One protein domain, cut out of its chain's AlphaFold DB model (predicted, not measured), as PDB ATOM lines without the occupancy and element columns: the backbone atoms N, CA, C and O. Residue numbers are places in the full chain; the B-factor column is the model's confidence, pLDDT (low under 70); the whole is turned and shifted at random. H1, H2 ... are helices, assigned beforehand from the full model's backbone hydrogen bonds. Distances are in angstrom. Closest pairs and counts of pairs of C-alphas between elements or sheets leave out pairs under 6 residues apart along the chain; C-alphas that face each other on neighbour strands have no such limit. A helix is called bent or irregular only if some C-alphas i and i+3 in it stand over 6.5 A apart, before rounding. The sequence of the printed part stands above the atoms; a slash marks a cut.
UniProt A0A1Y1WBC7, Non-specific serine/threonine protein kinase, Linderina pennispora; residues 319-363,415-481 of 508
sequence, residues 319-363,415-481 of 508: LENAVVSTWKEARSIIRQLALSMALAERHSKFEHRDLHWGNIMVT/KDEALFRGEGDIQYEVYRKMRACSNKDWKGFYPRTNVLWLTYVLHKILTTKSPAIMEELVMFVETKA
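This is residues 319 to 363 and 415 to 481 of the 508 residues of the protein "Non-specific serine/threonine protein kinase" of Linderina pennispora (UniProt A0A1Y1WBC7). Three helices, H1, H4 and H3, run nearly side by side in a bent row with H4 in the middle, H1 and H3 both running opposite to H4; the short H2 packs on H3, and H5 turns off from one end of H4 as an arm. The end of that arm, residues 474 to 481, sticks out free, while residues 349 to 363 run back from the end of H1 past H1 and H4 with no named element. The printed part has 112 residues with five named helices, H1 to H5 in order along the chain, and no named strand; the class is all helix, with 72 of the 112 printed residues in the named helices. The whole is only just compact, close to loose, with a radius of gyration of the C-alphas of 15.4 A, and the C-alphas span 44 by 33 by 32 A along their three main axes.

The printed part begins at Leu 319, whose C-alpha is at (-10.574, -19.046, -8.305). H1 is residues 327 to 348, the longest helix with 22 residues, from C-alpha 327 at (-25.012, -19.949, -5.979) to C-alpha 348 at (-10.672, -12.132, -32.632), 31.3 A. Residues 349 to 363 follow, 15 residues with no named element. After the cut comes H2, residues 417 to 421, and then H3, residues 426 to 437, which measures 16.5 A from first to last C-alpha. H4 is residues 448 to 465 and measures 24.6 A; it is neither bent nor irregular, but only just: C-alphas 462 and 465 are 6.2 A apart. H5 is residues 467 to 481 and measures 20.7 A, ending at C-alpha 481 at (-37.755, -36.242, -11.296).

H1 touches the hub, H4, most closely at the C-alphas of Ala 330 and Ile 461, 6.7 A apart. Their lines stand at a shallow tilt of 16 degrees, and they run opposite ways. H3 and H4 form a helical hairpin: they touch, run opposite ways at a shallow tilt of 14 degrees, and their closest C-alphas are those of Met 434 and Thr 449, 5.6 A apart. H4 touches H3 with residues 448 to 456 alone. H1 and H3 are apart. H2 touches H3, which takes part with residues 428 to 432 alone; the closest C-alphas are those of Phe 420 and Arg 432, 5.5 A apart. H2 and H4 are apart. H4 and H5 touch only at the corner by their link, and only just, with 3 pairs of C-alphas within 8 A; the closest C-alphas are those of Leu 462 and Met 470, 5.5 A apart. Their lines are about perpendicular, at 75 degrees. H1 and H5 are close but not clearly touching, with the C-alphas of Trp 327 and Ile 469 the closest at 6.6 A. In H1, H2, H3, H4 and H5 every O i to N i+4 pair is within hydrogen-bond range.

The two C-alphas farthest apart are those of Lys 415 and Thr 479, at 46.4 A. Without residues 474 to 481, which stand free and belong to H5, the body spans 39 by 34 by 23 A. Residues 364 to 414 are not printed, and C-alphas 363 and 415 are 33.6 A apart across this cut, which falls in the link from H1 to H2. Of the links that are printed whole, H2 to H3 and H4 to H5 are tight, H3 to H4 is short with 10 residues, and no link is long. The mean pLDDT of the printed part is 85.1; residues 466 to 473 and 480 to 481 are under 70.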
ATOM      1  N   LEU A 319      -9.370 -18.274  -8.640       87.12
ATOM      2  CA  LEU A 319     -10.574 -19.046  -8.305       87.12
ATOM      3  C   LEU A 319     -10.216 -20.338  -7.554       87.12
ATOM      4  O   LEU A 319     -10.990 -20.794  -6.717       87.12
ATOM      5  N   GLU A 320      -9.034 -20.898  -7.808       87.94
ATOM      6  CA  GLU A 320      -8.450 -22.008  -7.050       87.94
ATOM      7  C   GLU A 320      -8.287 -21.708  -5.552       87.94
ATOM      8  O   GLU A 320      -8.572 -22.583  -4.735       87.94
ATOM      9  N   ASN A 321      -7.985 -20.467  -5.167       86.38
ATOM     10  CA  ASN A 321      -7.909 -20.045  -3.762       86.38
ATOM     11  C   ASN A 321      -9.234 -19.453  -3.248       86.38
ATOM     12  O   ASN A 321      -9.645 -19.741  -2.125       86.38
ATOM     13  N   ALA A 322      -9.975 -18.738  -4.098       84.81
ATOM     14  CA  ALA A 322     -11.189 -18.021  -3.723       84.81
ATOM     15  C   ALA A 322     -12.287 -18.922  -3.141       84.81
ATOM     16  O   ALA A 322     -12.631 -19.970  -3.696       84.81
ATOM     17  N   VAL A 323     -12.909 -18.471  -2.051       84.62
ATOM     18  CA  VAL A 323     -14.128 -19.078  -1.496       84.62
ATOM     19  C   VAL A 323     -15.349 -18.612  -2.297       84.62
ATOM     20  O   VAL A 323     -15.546 -17.406  -2.474       84.62
ATOM     21  N   VAL A 324     -16.176 -19.554  -2.763       83.56
ATOM     22  CA  VAL A 324     -17.453 -19.284  -3.453       83.56
ATOM     23  C   VAL A 324     -18.595 -19.747  -2.551       83.56
ATOM     24  O   VAL A 324     -18.952 -20.925  -2.529       83.56
ATOM     25  N   SER A 325     -19.147 -18.811  -1.784       76.56
ATOM     26  CA  SER A 325     -20.063 -19.102  -0.676       76.56
ATOM     27  C   SER A 325     -21.521 -19.270  -1.107       76.56
ATOM     28  O   SER A 325     -22.328 -19.787  -0.340       76.56
ATOM     29  N   THR A 326     -21.898 -18.798  -2.301       79.00
ATOM     30  CA  THR A 326     -23.298 -18.791  -2.752       79.00
ATOM     31  C   THR A 326     -23.475 -19.153  -4.227       79.00
ATOM     32  O   THR A 326     -22.642 -18.841  -5.084       79.00
ATOM     33  N   TRP A 327     -24.646 -19.701  -4.576       79.94
ATOM     34  CA  TRP A 327     -25.012 -19.949  -5.979       79.94
ATOM     35  C   TRP A 327     -25.075 -18.671  -6.817       79.94
ATOM     36  O   TRP A 327     -24.868 -18.711  -8.031       79.94
ATOM     37  N   LYS A 328     -25.328 -17.520  -6.182       80.50
ATOM     38  CA  LYS A 328     -25.339 -16.210  -6.842       80.50
ATOM     39  C   LYS A 328     -23.939 -15.833  -7.323       80.50
ATOM     40  O   LYS A 328     -23.805 -15.404  -8.465       80.50
ATOM     41  N   GLU A 329     -22.912 -16.051  -6.501       81.62
ATOM     42  CA  GLU A 329     -21.505 -15.859  -6.879       81.62
ATOM     43  C   GLU A 329     -21.082 -16.862  -7.956       81.62
ATOM     44  O   GLU A 329     -20.608 -16.444  -9.010       81.62
ATOM     45  N   ALA A 330     -21.354 -18.158  -7.760       84.88
ATOM     46  CA  ALA A 330     -21.076 -19.214  -8.740       84.88
ATOM     47  C   ALA A 330     -21.666 -18.897 -10.129       84.88
ATOM     48  O   ALA A 330     -20.966 -18.895 -11.146       84.88
ATOM     49  N   ARG A 331     -22.959 -18.547 -10.172       85.12
ATOM     50  CA  ARG A 331     -23.658 -18.128 -11.394       85.12
ATOM     51  C   ARG A 331     -23.078 -16.840 -11.974       85.12
ATOM     52  O   ARG A 331     -23.064 -16.696 -13.195       85.12
ATOM     53  N   SER A 332     -22.644 -15.902 -11.132       83.06
ATOM     54  CA  SER A 332     -22.020 -14.654 -11.574       83.06
ATOM     55  C   SER A 332     -20.696 -14.930 -12.286       83.06
ATOM     56  O   SER A 332     -20.535 -14.488 -13.420       83.06
ATOM     57  N   ILE A 333     -19.812 -15.737 -11.689       86.44
ATOM     58  CA  ILE A 333     -18.515 -16.139 -12.259       86.44
ATOM     59  C   ILE A 333     -18.717 -16.813 -13.622       86.44
ATOM     60  O   ILE A 333     -18.202 -16.335 -14.632       86.44
ATOM     61  N   ILE A 334     -19.547 -17.862 -13.690       90.06
ATOM     62  CA  ILE A 334     -19.812 -18.587 -14.945       90.06
ATOM     63  C   ILE A 334     -20.440 -17.681 -16.012       90.06
ATOM     64  O   ILE A 334     -20.067 -17.755 -17.183       90.06
ATOM     65  N   ARG A 335     -21.367 -16.788 -15.632       85.75
ATOM     66  CA  ARG A 335     -21.987 -15.841 -16.573       85.75
ATOM     67  C   ARG A 335     -20.975 -14.826 -17.105       85.75
ATOM     68  O   ARG A 335     -21.024 -14.531 -18.293       85.75
ATOM     69  N   GLN A 336     -20.089 -14.299 -16.261       84.00
ATOM     70  CA  GLN A 336     -19.043 -13.363 -16.682       84.00
ATOM     71  C   GLN A 336     -18.074 -14.042 -17.654       84.00
ATOM     72  O   GLN A 336     -17.908 -13.560 -18.770       84.00
ATOM     73  N   LEU A 337     -17.540 -15.216 -17.294       89.12
ATOM     74  CA  LEU A 337     -16.628 -15.985 -18.148       89.12
ATOM     75  C   LEU A 337     -17.255 -16.327 -19.507       89.12
ATOM     76  O   LEU A 337     -16.641 -16.082 -20.543       89.12
ATOM     77  N   ALA A 338     -18.496 -16.823 -19.528       90.19
ATOM     78  CA  ALA A 338     -19.186 -17.162 -20.772       90.19
ATOM     79  C   ALA A 338     -19.403 -15.942 -21.689       90.19
ATOM     80  O   ALA A 338     -19.256 -16.053 -22.906       90.19
ATOM     81  N   LEU A 339     -19.718 -14.772 -21.121       83.75
ATOM     82  CA  LEU A 339     -19.872 -13.530 -21.888       83.75
ATOM     83  C   LEU A 339     -18.521 -12.986 -22.382       83.75
ATOM     84  O   LEU A 339     -18.445 -12.552 -23.531       83.75
ATOM     85  N   SER A 340     -17.458 -13.059 -21.571       84.00
ATOM     86  CA  SER A 340     -16.091 -12.691 -21.972       84.00
ATOM     87  C   SER A 340     -15.572 -13.564 -23.116       84.00
ATOM     88  O   SER A 340     -15.041 -13.032 -24.092       84.00
ATOM     89  N   MET A 341     -15.773 -14.887 -23.045       88.62
ATOM     90  CA  MET A 341     -15.386 -15.809 -24.121       88.62
ATOM     91  C   MET A 341     -16.172 -15.527 -25.406       88.62
ATOM     92  O   MET A 341     -15.559 -15.278 -26.439       88.62
ATOM     93  N   ALA A 342     -17.507 -15.441 -25.345       86.25
ATOM     94  CA  ALA A 342     -18.338 -15.148 -26.519       86.25
ATOM     95  C   ALA A 342     -17.996 -13.792 -27.178       86.25
ATOM     96  O   ALA A 342     -18.034 -13.641 -28.402       86.25
ATOM     97  N   LEU A 343     -17.623 -12.792 -26.374       80.81
ATOM     98  CA  LEU A 343     -17.151 -11.498 -26.859       80.81
ATOM     99  C   LEU A 343     -15.805 -11.610 -27.598       80.81
ATOM    100  O   LEU A 343     -15.635 -10.971 -28.641       80.81
ATOM    101  N   ALA A 344     -14.855 -12.375 -27.061       82.75
ATOM    102  CA  ALA A 344     -13.529 -12.555 -27.648       82.75
ATOM    103  C   ALA A 344     -13.572 -13.451 -28.900       82.75
ATOM    104  O   ALA A 344     -12.978 -13.107 -29.922       82.75
ATOM    105  N   GLU A 345     -14.371 -14.522 -28.889       86.75
ATOM    106  CA  GLU A 345     -14.716 -15.316 -30.077       86.75
ATOM    107  C   GLU A 345     -15.204 -14.415 -31.219       86.75
ATOM    108  O   GLU A 345     -14.704 -14.503 -32.343       86.75
ATOM    109  N   ARG A 346     -16.134 -13.491 -30.927       83.00
ATOM    110  CA  ARG A 346     -16.703 -12.577 -31.927       83.00
ATOM    111  C   ARG A 346     -15.682 -11.602 -32.518       83.00
ATOM    112  O   ARG A 346     -15.785 -11.278 -33.699       83.00
ATOM    113  N   HIS A 347     -14.763 -11.075 -31.711       78.19
ATOM    114  CA  HIS A 347     -13.849 -10.013 -32.152       78.19
ATOM    115  C   HIS A 347     -12.540 -10.529 -32.756       78.19
ATOM    116  O   HIS A 347     -12.013  -9.887 -33.660       78.19
ATOM    117  N   SER A 348     -12.011 -11.651 -32.269       78.06
ATOM    118  CA  SER A 348     -10.672 -12.132 -32.632       78.06
ATOM    119  C   SER A 348     -10.594 -13.636 -32.899       78.06
ATOM    120  O   SER A 348      -9.487 -14.148 -33.039       78.06
ATOM    121  N   LYS A 349     -11.733 -14.349 -33.001       86.00
ATOM    122  CA  LYS A 349     -11.772 -15.825 -33.082       86.00
ATOM    123  C   LYS A 349     -10.969 -16.465 -31.937       86.00
ATOM    124  O   LYS A 349     -10.195 -17.394 -32.139       86.00
ATOM    125  N   PHE A 350     -11.106 -15.902 -30.738       86.81
ATOM    126  CA  PHE A 350     -10.312 -16.291 -29.580       86.81
ATOM    127  C   PHE A 350     -10.731 -17.646 -29.001       86.81
ATOM    128  O   PHE A 350     -11.914 -17.914 -28.793       86.81
ATOM    129  N   GLU A 351      -9.732 -18.445 -28.642       88.62
ATOM    130  CA  GLU A 351      -9.867 -19.598 -27.761       88.62
ATOM    131  C   GLU A 351      -8.874 -19.445 -26.609       88.62
ATOM    132  O   GLU A 351      -7.701 -19.173 -26.860       88.62
ATOM    133  N   HIS A 352      -9.308 -19.649 -25.363       90.25
ATOM    134  CA  HIS A 352      -8.395 -19.558 -24.219       90.25
ATOM    135  C   HIS A 352      -7.461 -20.770 -24.135       90.25
ATOM    136  O   HIS A 352      -6.291 -20.636 -23.795       90.25
ATOM    137  N   ARG A 353      -7.996 -21.961 -24.437       90.44
ATOM    138  CA  ARG A 353      -7.337 -23.284 -24.429       90.44
ATOM    139  C   ARG A 353      -6.643 -23.740 -23.141       90.44
ATOM    140  O   ARG A 353      -6.390 -24.931 -23.042       90.44
ATOM    141  N   ASP A 354      -6.448 -22.880 -22.151       89.06
ATOM    142  CA  ASP A 354      -6.009 -23.260 -20.803       89.06
ATOM    143  C   ASP A 354      -6.710 -22.428 -19.710       89.06
ATOM    144  O   ASP A 354      -6.105 -21.623 -19.006       89.06
ATOM    145  N   LEU A 355      -8.042 -22.503 -19.640       90.56
ATOM    146  CA  LEU A 355      -8.841 -21.748 -18.659       90.56
ATOM    147  C   LEU A 355      -9.099 -22.599 -17.402       90.56
ATOM    148  O   LEU A 355     -10.242 -22.786 -16.974       90.56
ATOM    149  N   HIS A 356      -8.028 -23.151 -16.825       89.88
ATOM    150  CA  HIS A 356      -8.094 -23.777 -15.506       89.88
ATOM    151  C   HIS A 356      -8.358 -22.721 -14.415       89.88
ATOM    152  O   HIS A 356      -8.194 -21.517 -14.624       89.88
ATOM    153  N   TRP A 357      -8.778 -23.152 -13.224       90.69
ATOM    154  CA  TRP A 357      -9.187 -22.246 -12.139       90.69
ATOM    155  C   TRP A 357      -8.061 -21.385 -11.531       90.69
ATOM    156  O   TRP A 357      -8.354 -20.433 -10.809       90.69
ATOM    157  N   GLY A 358      -6.795 -21.665 -11.861       85.00
ATOM    158  CA  GLY A 358      -5.654 -20.811 -11.527       85.00
ATOM    159  C   GLY A 358      -5.572 -19.580 -12.436       85.00
ATOM    160  O   GLY A 358      -5.250 -18.494 -11.969       85.00
ATOM    161  N   ASN A 359      -5.991 -19.711 -13.701       88.12
ATOM    162  CA  ASN A 359      -6.044 -18.623 -14.688       88.12
ATOM    163  C   ASN A 359      -7.318 -17.754 -14.591       88.12
ATOM    164  O   ASN A 359      -7.537 -16.870 -15.421       88.12
ATOM    165  N   ILE A 360      -8.175 -17.979 -13.589       88.25
ATOM    166  CA  ILE A 360      -9.382 -17.179 -13.344       88.25
ATOM    167  C   ILE A 360      -9.158 -16.332 -12.100       88.25
ATOM    168  O   ILE A 360      -9.134 -16.858 -10.993       88.25
ATOM    169  N   MET A 361      -9.049 -15.018 -12.279       85.44
ATOM    170  CA  MET A 361      -8.899 -14.073 -11.173       85.44
ATOM    171  C   MET A 361     -10.268 -13.598 -10.668       85.44
ATOM    172  O   MET A 361     -11.164 -13.299 -11.460       85.44
ATOM    173  N   VAL A 362     -10.429 -13.518  -9.349       83.88
ATOM    174  CA  VAL A 362     -11.658 -13.126  -8.658       83.88
ATOM    175  C   VAL A 362     -11.358 -11.982  -7.692       83.88
ATOM    176  O   VAL A 362     -10.552 -12.106  -6.773       83.88
ATOM    177  N   THR A 363     -12.078 -10.873  -7.857       81.94
ATOM    178  CA  THR A 363     -12.126  -9.768  -6.890       81.94
ATOM    179  C   THR A 363     -13.553  -9.637  -6.364       81.94
ATOM    180  O   THR A 363     -14.503  -9.591  -7.150       81.94
ATOM    181  N   LYS A 415       1.926 -29.351 -28.371       74.06
ATOM    182  CA  LYS A 415       2.689 -30.548 -28.759       74.06
ATOM    183  C   LYS A 415       3.098 -31.429 -27.589       74.06
ATOM    184  O   LYS A 415       3.510 -32.560 -27.820       74.06
ATOM    185  N   ASP A 416       3.041 -30.910 -26.367       79.44
ATOM    186  CA  ASP A 416       3.489 -31.655 -25.201       79.44
ATOM    187  C   ASP A 416       2.532 -32.815 -24.890       79.44
ATOM    188  O   ASP A 416       1.372 -32.630 -24.520       79.44
ATOM    189  N   GLU A 417       3.039 -34.037 -25.045       84.81
ATOM    190  CA  GLU A 417       2.308 -35.263 -24.740       84.81
ATOM    191  C   GLU A 417       2.119 -35.483 -23.230       84.81
ATOM    192  O   GLU A 417       1.334 -36.350 -22.845       84.81
ATOM    193  N   ALA A 418       2.798 -34.740 -22.345       81.94
ATOM    194  CA  ALA A 418       2.502 -34.762 -20.910       81.94
ATOM    195  C   ALA A 418       1.097 -34.199 -20.613       81.94
ATOM    196  O   ALA A 418       0.334 -34.838 -19.887       81.94
ATOM    197  N   LEU A 419       0.693 -33.099 -21.267       81.19
ATOM    198  CA  LEU A 419      -0.637 -32.480 -21.105       81.19
ATOM    199  C   LEU A 419      -1.796 -33.454 -21.378       81.19
ATOM    200  O   LEU A 419      -2.841 -33.385 -20.733       81.19
ATOM    201  N   PHE A 420      -1.622 -34.379 -22.328       88.00
ATOM    202  CA  PHE A 420      -2.654 -35.356 -22.698       88.00
ATOM    203  C   PHE A 420      -2.605 -36.646 -21.869       88.00
ATOM    204  O   PHE A 420      -3.617 -37.350 -21.801       88.00
ATOM    205  N   ARG A 421      -1.461 -36.940 -21.234       86.12
ATOM    206  CA  ARG A 421      -1.233 -38.112 -20.368       86.12
ATOM    207  C   ARG A 421      -1.469 -37.844 -18.879       86.12
ATOM    208  O   ARG A 421      -1.456 -38.791 -18.109       86.12
ATOM    209  N   GLY A 422      -1.693 -36.593 -18.474       85.00
ATOM    210  CA  GLY A 422      -1.999 -36.262 -17.083       85.00
ATOM    211  C   GLY A 422      -3.299 -36.899 -16.568       85.00
ATOM    212  O   GLY A 422      -4.256 -37.135 -17.319       85.00
ATOM    213  N   GLU A 423      -3.332 -37.152 -15.263       86.81
ATOM    214  CA  GLU A 423      -4.425 -37.801 -14.534       86.81
ATOM    215  C   GLU A 423      -4.673 -37.099 -13.186       86.81
ATOM    216  O   GLU A 423      -4.006 -36.125 -12.851       86.81
ATOM    217  N   GLY A 424      -5.676 -37.545 -12.423       85.50
ATOM    218  CA  GLY A 424      -6.025 -36.969 -11.114       85.50
ATOM    219  C   GLY A 424      -6.874 -35.690 -11.159       85.50
ATOM    220  O   GLY A 424      -7.501 -35.348 -10.161       85.50
ATOM    221  N   ASP A 425      -6.974 -35.022 -12.312       90.56
ATOM    222  CA  ASP A 425      -7.811 -33.831 -12.495       90.56
ATOM    223  C   ASP A 425      -8.541 -33.821 -13.852       90.56
ATOM    224  O   ASP A 425      -7.991 -34.196 -14.893       90.56
ATOM    225  N   ILE A 426      -9.787 -33.336 -13.856       92.25
ATOM    226  CA  ILE A 426     -10.607 -33.165 -15.063       92.25
ATOM    227  C   ILE A 426      -9.995 -32.195 -16.091       92.25
ATOM    228  O   ILE A 426     -10.354 -32.277 -17.265       92.25
ATOM    229  N   GLN A 427      -9.039 -31.329 -15.718       92.31
ATOM    230  CA  GLN A 427      -8.312 -30.484 -16.683       92.31
ATOM    231  C   GLN A 427      -7.622 -31.314 -17.779       92.31
ATOM    232  O   GLN A 427      -7.654 -30.951 -18.955       92.31
ATOM    233  N   TYR A 428      -7.081 -32.486 -17.434       92.62
ATOM    234  CA  TYR A 428      -6.430 -33.371 -18.401       92.62
ATOM    235  C   TYR A 428      -7.431 -34.034 -19.353       92.62
ATOM    236  O   TYR A 428      -7.131 -34.282 -20.523       92.62
ATOM    237  N   GLU A 429      -8.667 -34.240 -18.899       93.81
ATOM    238  CA  GLU A 429      -9.757 -34.660 -19.774       93.81
ATOM    239  C   GLU A 429     -10.172 -33.538 -20.743       93.81
ATOM    240  O   GLU A 429     -10.467 -33.819 -21.907       93.81
ATOM    241  N   VAL A 430     -10.128 -32.266 -20.318       94.75
ATOM    242  CA  VAL A 430     -10.336 -31.114 -21.216       94.75
ATOM    243  C   VAL A 430      -9.258 -31.073 -22.296       94.75
ATOM    244  O   VAL A 430      -9.608 -30.983 -23.473       94.75
ATOM    245  N   TYR A 431      -7.976 -31.232 -21.947       93.06
ATOM    246  CA  TYR A 431      -6.886 -31.326 -22.928       93.06
ATOM    247  C   TYR A 431      -7.132 -32.432 -23.966       93.06
ATOM    248  O   TYR A 431      -7.064 -32.176 -25.174       93.06
ATOM    249  N   ARG A 432      -7.512 -33.640 -23.525       95.00
ATOM    250  CA  ARG A 432      -7.876 -34.753 -24.422       95.00
ATOM    251  C   ARG A 432      -9.084 -34.421 -25.314       95.00
ATOM    252  O   ARG A 432      -9.016 -34.632 -26.526       95.00
ATOM    253  N   LYS A 433     -10.157 -33.844 -24.758       95.19
ATOM    254  CA  LYS A 433     -11.366 -33.438 -25.505       95.19
ATOM    255  C   LYS A 433     -11.083 -32.339 -26.533       95.19
ATOM    256  O   LYS A 433     -11.591 -32.423 -27.649       95.19
ATOM    257  N   MET A 434     -10.247 -31.353 -26.198       94.25
ATOM    258  CA  MET A 434      -9.810 -30.314 -27.137       94.25
ATOM    259  C   MET A 434      -9.016 -30.915 -28.297       94.25
ATOM    260  O   MET A 434      -9.329 -30.634 -29.449       94.25
ATOM    261  N   ARG A 435      -8.041 -31.788 -28.005       92.19
ATOM    262  CA  ARG A 435      -7.214 -32.459 -29.023       92.19
ATOM    263  C   ARG A 435      -8.053 -33.285 -29.997       92.19
ATOM    264  O   ARG A 435      -7.763 -33.299 -31.193       92.19
ATOM    265  N   ALA A 436      -9.090 -33.949 -29.487       92.25
ATOM    266  CA  ALA A 436     -10.047 -34.692 -30.297       92.25
ATOM    267  C   ALA A 436     -10.906 -33.764 -31.175       92.25
ATOM    268  O   ALA A 436     -11.045 -34.023 -32.367       92.25
ATOM    269  N   CYS A 437     -11.455 -32.666 -30.634       90.88
ATOM    270  CA  CYS A 437     -12.332 -31.786 -31.415       90.88
ATOM    271  C   CYS A 437     -11.604 -30.842 -32.384       90.88
ATOM    272  O   CYS A 437     -12.232 -30.387 -33.337       90.88
ATOM    273  N   SER A 438     -10.315 -30.555 -32.166       86.75
ATOM    274  CA  SER A 438      -9.458 -29.835 -33.120       86.75
ATOM    275  C   SER A 438      -8.774 -30.753 -34.137       86.75
ATOM    276  O   SER A 438      -8.132 -30.263 -35.058       86.75
ATOM    277  N   ASN A 439      -8.861 -32.081 -33.982       88.50
ATOM    278  CA  ASN A 439      -8.076 -33.053 -34.757       88.50
ATOM    279  C   ASN A 439      -6.561 -32.729 -34.773       88.50
ATOM    280  O   ASN A 439      -5.888 -32.850 -35.795       88.50
ATOM    281  N   LYS A 440      -6.027 -32.270 -33.631       87.31
ATOM    282  CA  LYS A 440      -4.654 -31.744 -33.464       87.31
ATOM    283  C   LYS A 440      -4.316 -30.481 -34.287       87.31
ATOM    284  O   LYS A 440      -3.177 -30.024 -34.212       87.31
ATOM    285  N   ASP A 441      -5.261 -29.875 -35.012       88.19
ATOM    286  CA  ASP A 441      -5.067 -28.560 -35.631       88.19
ATOM    287  C   ASP A 441      -5.193 -27.451 -34.577       88.19
ATOM    288  O   ASP A 441      -6.258 -26.896 -34.317       88.19
ATOM    289  N   TRP A 442      -4.066 -27.098 -33.962       87.44
ATOM    290  CA  TRP A 442      -4.002 -25.962 -33.047       87.44
ATOM    291  C   TRP A 442      -3.956 -24.602 -33.766       87.44
ATOM    292  O   TRP A 442      -3.992 -23.573 -33.095       87.44
ATOM    293  N   LYS A 443      -3.896 -24.537 -35.100       85.19
ATOM    294  CA  LYS A 443      -3.931 -23.263 -35.838       85.19
ATOM    295  C   LYS A 443      -5.363 -22.853 -36.208       85.19
ATOM    296  O   LYS A 443      -5.645 -21.655 -36.272       85.19
ATOM    297  N   GLY A 444      -6.246 -23.814 -36.469       86.62
ATOM    298  CA  GLY A 444      -7.663 -23.577 -36.739       86.62
ATOM    299  C   GLY A 444      -8.428 -22.988 -35.548       86.62
ATOM    300  O   GLY A 444      -7.913 -22.902 -34.432       86.62
ATOM    301  N   PHE A 445      -9.671 -22.566 -35.809       90.56
ATOM    302  CA  PHE A 445     -10.570 -21.971 -34.815       90.56
ATOM    303  C   PHE A 445     -11.705 -22.932 -34.444       90.56
ATOM    304  O   PHE A 445     -12.588 -23.214 -35.255       90.56
ATOM    305  N   TYR A 446     -11.699 -23.379 -33.193       93.00
ATOM    306  CA  TYR A 446     -12.583 -24.394 -32.635       93.00
ATOM    307  C   TYR A 446     -13.235 -23.888 -31.333       93.00
ATOM    308  O   TYR A 446     -12.921 -24.398 -30.262       93.00
ATOM    309  N   PRO A 447     -14.198 -22.941 -31.366       93.00
ATOM    310  CA  PRO A 447     -14.772 -22.312 -30.158       93.00
ATOM    311  C   PRO A 447     -15.423 -23.292 -29.161       93.00
ATOM    312  O   PRO A 447     -15.666 -22.957 -28.004       93.00
ATOM    313  N   ARG A 448     -15.653 -24.549 -29.565       95.44
ATOM    314  CA  ARG A 448     -16.015 -25.646 -28.656       95.44
ATOM    315  C   ARG A 448     -14.996 -25.837 -27.519       95.44
ATOM    316  O   ARG A 448     -15.404 -26.268 -26.445       95.44
ATOM    317  N   THR A 449     -13.719 -25.495 -27.708       94.19
ATOM    318  CA  THR A 449     -12.690 -25.540 -26.653       94.19
ATOM    319  C   THR A 449     -13.021 -24.609 -25.483       94.19
ATOM    320  O   THR A 449     -12.919 -25.031 -24.333       94.19
ATOM    321  N   ASN A 450     -13.526 -23.395 -25.741       95.75
ATOM    322  CA  ASN A 450     -13.992 -22.481 -24.691       95.75
ATOM    323  C   ASN A 450     -15.171 -23.080 -23.913       95.75
ATOM    324  O   ASN A 450     -15.219 -22.979 -22.690       95.75
ATOM    325  N   VAL A 451     -16.100 -23.757 -24.599       96.81
ATOM    326  CA  VAL A 451     -17.230 -24.444 -23.946       96.81
ATOM    327  C   VAL A 451     -16.742 -25.585 -23.049       96.81
ATOM    328  O   VAL A 451     -17.208 -25.690 -21.920       96.81
ATOM    329  N   LEU A 452     -15.779 -26.397 -23.508       97.06
ATOM    330  CA  LEU A 452     -15.176 -27.466 -22.698       97.06
ATOM    331  C   LEU A 452     -14.554 -26.916 -21.405       97.06
ATOM    332  O   LEU A 452     -14.779 -27.472 -20.330       97.06
ATOM    333  N   TRP A 453     -13.841 -25.793 -21.493       97.00
ATOM    334  CA  TRP A 453     -13.298 -25.119 -20.317       97.00
ATOM    335  C   TRP A 453     -14.377 -24.525 -19.406       97.00
ATOM    336  O   TRP A 453     -14.306 -24.702 -18.195       97.00
ATOM    337  N   LEU A 454     -15.421 -23.889 -19.944       96.31
ATOM    338  CA  LEU A 454     -16.546 -23.403 -19.132       96.31
ATOM    339  C   LEU A 454     -17.260 -24.549 -18.391       96.31
ATOM    340  O   LEU A 454     -17.673 -24.371 -17.245       96.31
ATOM    341  N   THR A 455     -17.361 -25.737 -19.001       95.69
ATOM    342  CA  THR A 455     -17.846 -26.956 -18.331       95.69
ATOM    343  C   THR A 455     -16.910 -27.397 -17.203       95.69
ATOM    344  O   THR A 455     -17.396 -27.714 -16.120       95.69
ATOM    345  N   TYR A 456     -15.588 -27.358 -17.408       95.69
ATOM    346  CA  TYR A 456     -14.604 -27.614 -16.349       95.69
ATOM    347  C   TYR A 456     -14.760 -26.639 -15.172       95.69
ATOM    348  O   TYR A 456     -14.848 -27.080 -14.028       95.69
ATOM    349  N   VAL A 457     -14.875 -25.331 -15.431       94.38
ATOM    350  CA  VAL A 457     -15.012 -24.322 -14.364       94.38
ATOM    351  C   VAL A 457     -16.309 -24.538 -13.587       94.38
ATOM    352  O   VAL A 457     -16.307 -24.492 -12.357       94.38
ATOM    353  N   LEU A 458     -17.414 -24.827 -14.284       93.12
ATOM    354  CA  LEU A 458     -18.693 -25.144 -13.647       93.12
ATOM    355  C   LEU A 458     -18.574 -26.381 -12.749       93.12
ATOM    356  O   LEU A 458     -19.013 -26.336 -11.601       93.12
ATOM    357  N   HIS A 459     -17.942 -27.451 -13.238       92.31
ATOM    358  CA  HIS A 459     -17.693 -28.653 -12.447       92.31
ATOM    359  C   HIS A 459     -16.864 -28.332 -11.201       92.31
ATOM    360  O   HIS A 459     -17.289 -28.669 -10.102       92.31
ATOM    361  N   LYS A 460     -15.730 -27.631 -11.335       92.12
ATOM    362  CA  LYS A 460     -14.871 -27.241 -10.203       92.12
ATOM    363  C   LYS A 460     -15.605 -26.426  -9.138       92.12
ATOM    364  O   LYS A 460     -15.416 -26.663  -7.943       92.12
ATOM    365  N   ILE A 461     -16.460 -25.491  -9.552       89.44
ATOM    366  CA  ILE A 461     -17.267 -24.702  -8.616       89.44
ATOM    367  C   ILE A 461     -18.245 -25.608  -7.850       89.44
ATOM    368  O   ILE A 461     -18.318 -25.513  -6.626       89.44
ATOM    369  N   LEU A 462     -18.947 -26.509  -8.546       87.31
ATOM    370  CA  LEU A 462     -19.938 -27.400  -7.936       87.31
ATOM    371  C   LEU A 462     -19.308 -28.485  -7.044       87.31
ATOM    372  O   LEU A 462     -19.795 -28.707  -5.942       87.31
ATOM    373  N   THR A 463     -18.231 -29.149  -7.480       86.06
ATOM    374  CA  THR A 463     -17.631 -30.270  -6.729       86.06
ATOM    375  C   THR A 463     -16.704 -29.846  -5.604       86.06
ATOM    376  O   THR A 463     -16.519 -30.607  -4.662       86.06
ATOM    377  N   THR A 464     -16.058 -28.681  -5.714       85.94
ATOM    378  CA  THR A 464     -14.938 -28.341  -4.820       85.94
ATOM    379  C   THR A 464     -15.124 -27.024  -4.081       85.94
ATOM    380  O   THR A 464     -14.642 -26.895  -2.960       85.94
ATOM    381  N   LYS A 465     -15.818 -26.042  -4.667       79.06
ATOM    382  CA  LYS A 465     -16.004 -24.728  -4.026       79.06
ATOM    383  C   LYS A 465     -17.303 -24.589  -3.256       79.06
ATOM    384  O   LYS A 465     -17.350 -23.802  -2.318       79.06
ATOM    385  N   SER A 466     -18.334 -25.340  -3.629       69.12
ATOM    386  CA  SER A 466     -19.627 -25.278  -2.957       69.12
ATOM    387  C   SER A 466     -20.370 -26.627  -3.014       69.12
ATOM    388  O   SER A 466     -21.369 -26.754  -3.723       69.12
ATOM    389  N   PRO A 467     -19.921 -27.649  -2.251       62.09
ATOM    390  CA  PRO A 467     -20.595 -28.951  -2.193       62.09
ATOM    391  C   PRO A 467     -22.072 -28.839  -1.783       62.09
ATOM    392  O   PRO A 467     -22.921 -29.494  -2.374       62.09
ATOM    393  N   ALA A 468     -22.399 -27.911  -0.878       65.50
ATOM    394  CA  ALA A 468     -23.777 -27.613  -0.481       65.50
ATOM    395  C   ALA A 468     -24.671 -27.142  -1.652       65.50
ATOM    396  O   ALA A 468     -25.869 -27.408  -1.653       65.50
ATOM    397  N   ILE A 469     -24.108 -26.492  -2.684       65.19
ATOM    398  CA  ILE A 469     -24.854 -26.173  -3.915       65.19
ATOM    399  C   ILE A 469     -25.097 -27.443  -4.727       65.19
ATOM    400  O   ILE A 469     -26.162 -27.579  -5.321       65.19
ATOM    401  N   MET A 470     -24.135 -28.368  -4.783       66.75
ATOM    402  CA  MET A 470     -24.345 -29.653  -5.451       66.75
ATOM    403  C   MET A 470     -25.435 -30.465  -4.739       66.75
ATOM    404  O   MET A 470     -26.314 -30.980  -5.420       66.75
ATOM    405  N   GLU A 471     -25.447 -30.502  -3.406       67.75
ATOM    406  CA  GLU A 471     -26.523 -31.113  -2.611       67.75
ATOM    407  C   GLU A 471     -27.888 -30.451  -2.886       67.75
ATOM    408  O   GLU A 471     -28.847 -31.148  -3.222       67.75
ATOM    409  N   GLU A 472     -27.979 -29.114  -2.847       68.44
ATOM    410  CA  GLU A 472     -29.204 -28.367  -3.189       68.44
ATOM    411  C   GLU A 472     -29.677 -28.670  -4.625       68.44
ATOM    412  O   GLU A 472     -30.872 -28.857  -4.872       68.44
ATOM    413  N   LEU A 473     -28.747 -28.766  -5.583       67.88
ATOM    414  CA  LEU A 473     -29.047 -29.042  -6.989       67.88
ATOM    415  C   LEU A 473     -29.512 -30.489  -7.210       67.88
ATOM    416  O   LEU A 473     -30.459 -30.702  -7.966       67.88
ATOM    417  N   VAL A 474     -28.881 -31.469  -6.553       74.25
ATOM    418  CA  VAL A 474     -29.291 -32.883  -6.586       74.25
ATOM    419  C   VAL A 474     -30.693 -33.019  -5.998       74.25
ATOM    420  O   VAL A 474     -31.585 -33.509  -6.687       74.25
ATOM    421  N   MET A 475     -30.936 -32.460  -4.809       71.06
ATOM    422  CA  MET A 475     -32.264 -32.440  -4.183       71.06
ATOM    423  C   MET A 475     -33.322 -31.775  -5.078       71.06
ATOM    424  O   MET A 475     -34.448 -32.266  -5.185       71.06
ATOM    425  N   PHE A 476     -32.985 -30.682  -5.772       73.56
ATOM    426  CA  PHE A 476     -33.892 -30.023  -6.720       73.56
ATOM    427  C   PHE A 476     -34.194 -30.877  -7.965       73.56
ATOM    428  O   PHE A 476     -35.327 -30.886  -8.451       73.56
ATOM    429  N   VAL A 477     -33.202 -31.596  -8.498       74.19
ATOM    430  CA  VAL A 477     -33.397 -32.501  -9.642       74.19
ATOM    431  C   VAL A 477     -34.226 -33.713  -9.224       74.19
ATOM    432  O   VAL A 477     -35.208 -34.022  -9.894       74.19
ATOM    433  N   GLU A 478     -33.913 -34.351  -8.098       74.38
ATOM    434  CA  GLU A 478     -34.648 -35.512  -7.583       74.38
ATOM    435  C   GLU A 478     -36.107 -35.183  -7.246       74.38
ATOM    436  O   GLU A 478     -37.015 -35.928  -7.617       74.38
ATOM    437  N   THR A 479     -36.367 -34.038  -6.607       71.56
ATOM    438  CA  THR A 479     -37.742 -33.598  -6.301       71.56
ATOM    439  C   THR A 479     -38.564 -33.284  -7.551       71.56
ATOM    440  O   THR A 479     -39.783 -33.441  -7.513       71.56
ATOM    441  N   LYS A 480     -37.931 -32.905  -8.670       66.50
ATOM    442  CA  LYS A 480     -38.603 -32.733  -9.971       66.50
ATOM    443  C   LYS A 480     -38.645 -33.987 -10.843       66.50
ATOM    444  O   LYS A 480     -39.474 -34.046 -11.748       66.50
ATOM    445  N   ALA A 481     -37.776 -34.962 -10.593       57.69
ATOM    446  CA  ALA A 481     -37.755 -36.242 -11.296       57.69
ATOM    447  C   ALA A 481     -38.799 -37.235 -10.754       57.69
ATOM    448  O   ALA A 481     -39.146 -38.188 -11.449       57.69
TER     449      ALA A 481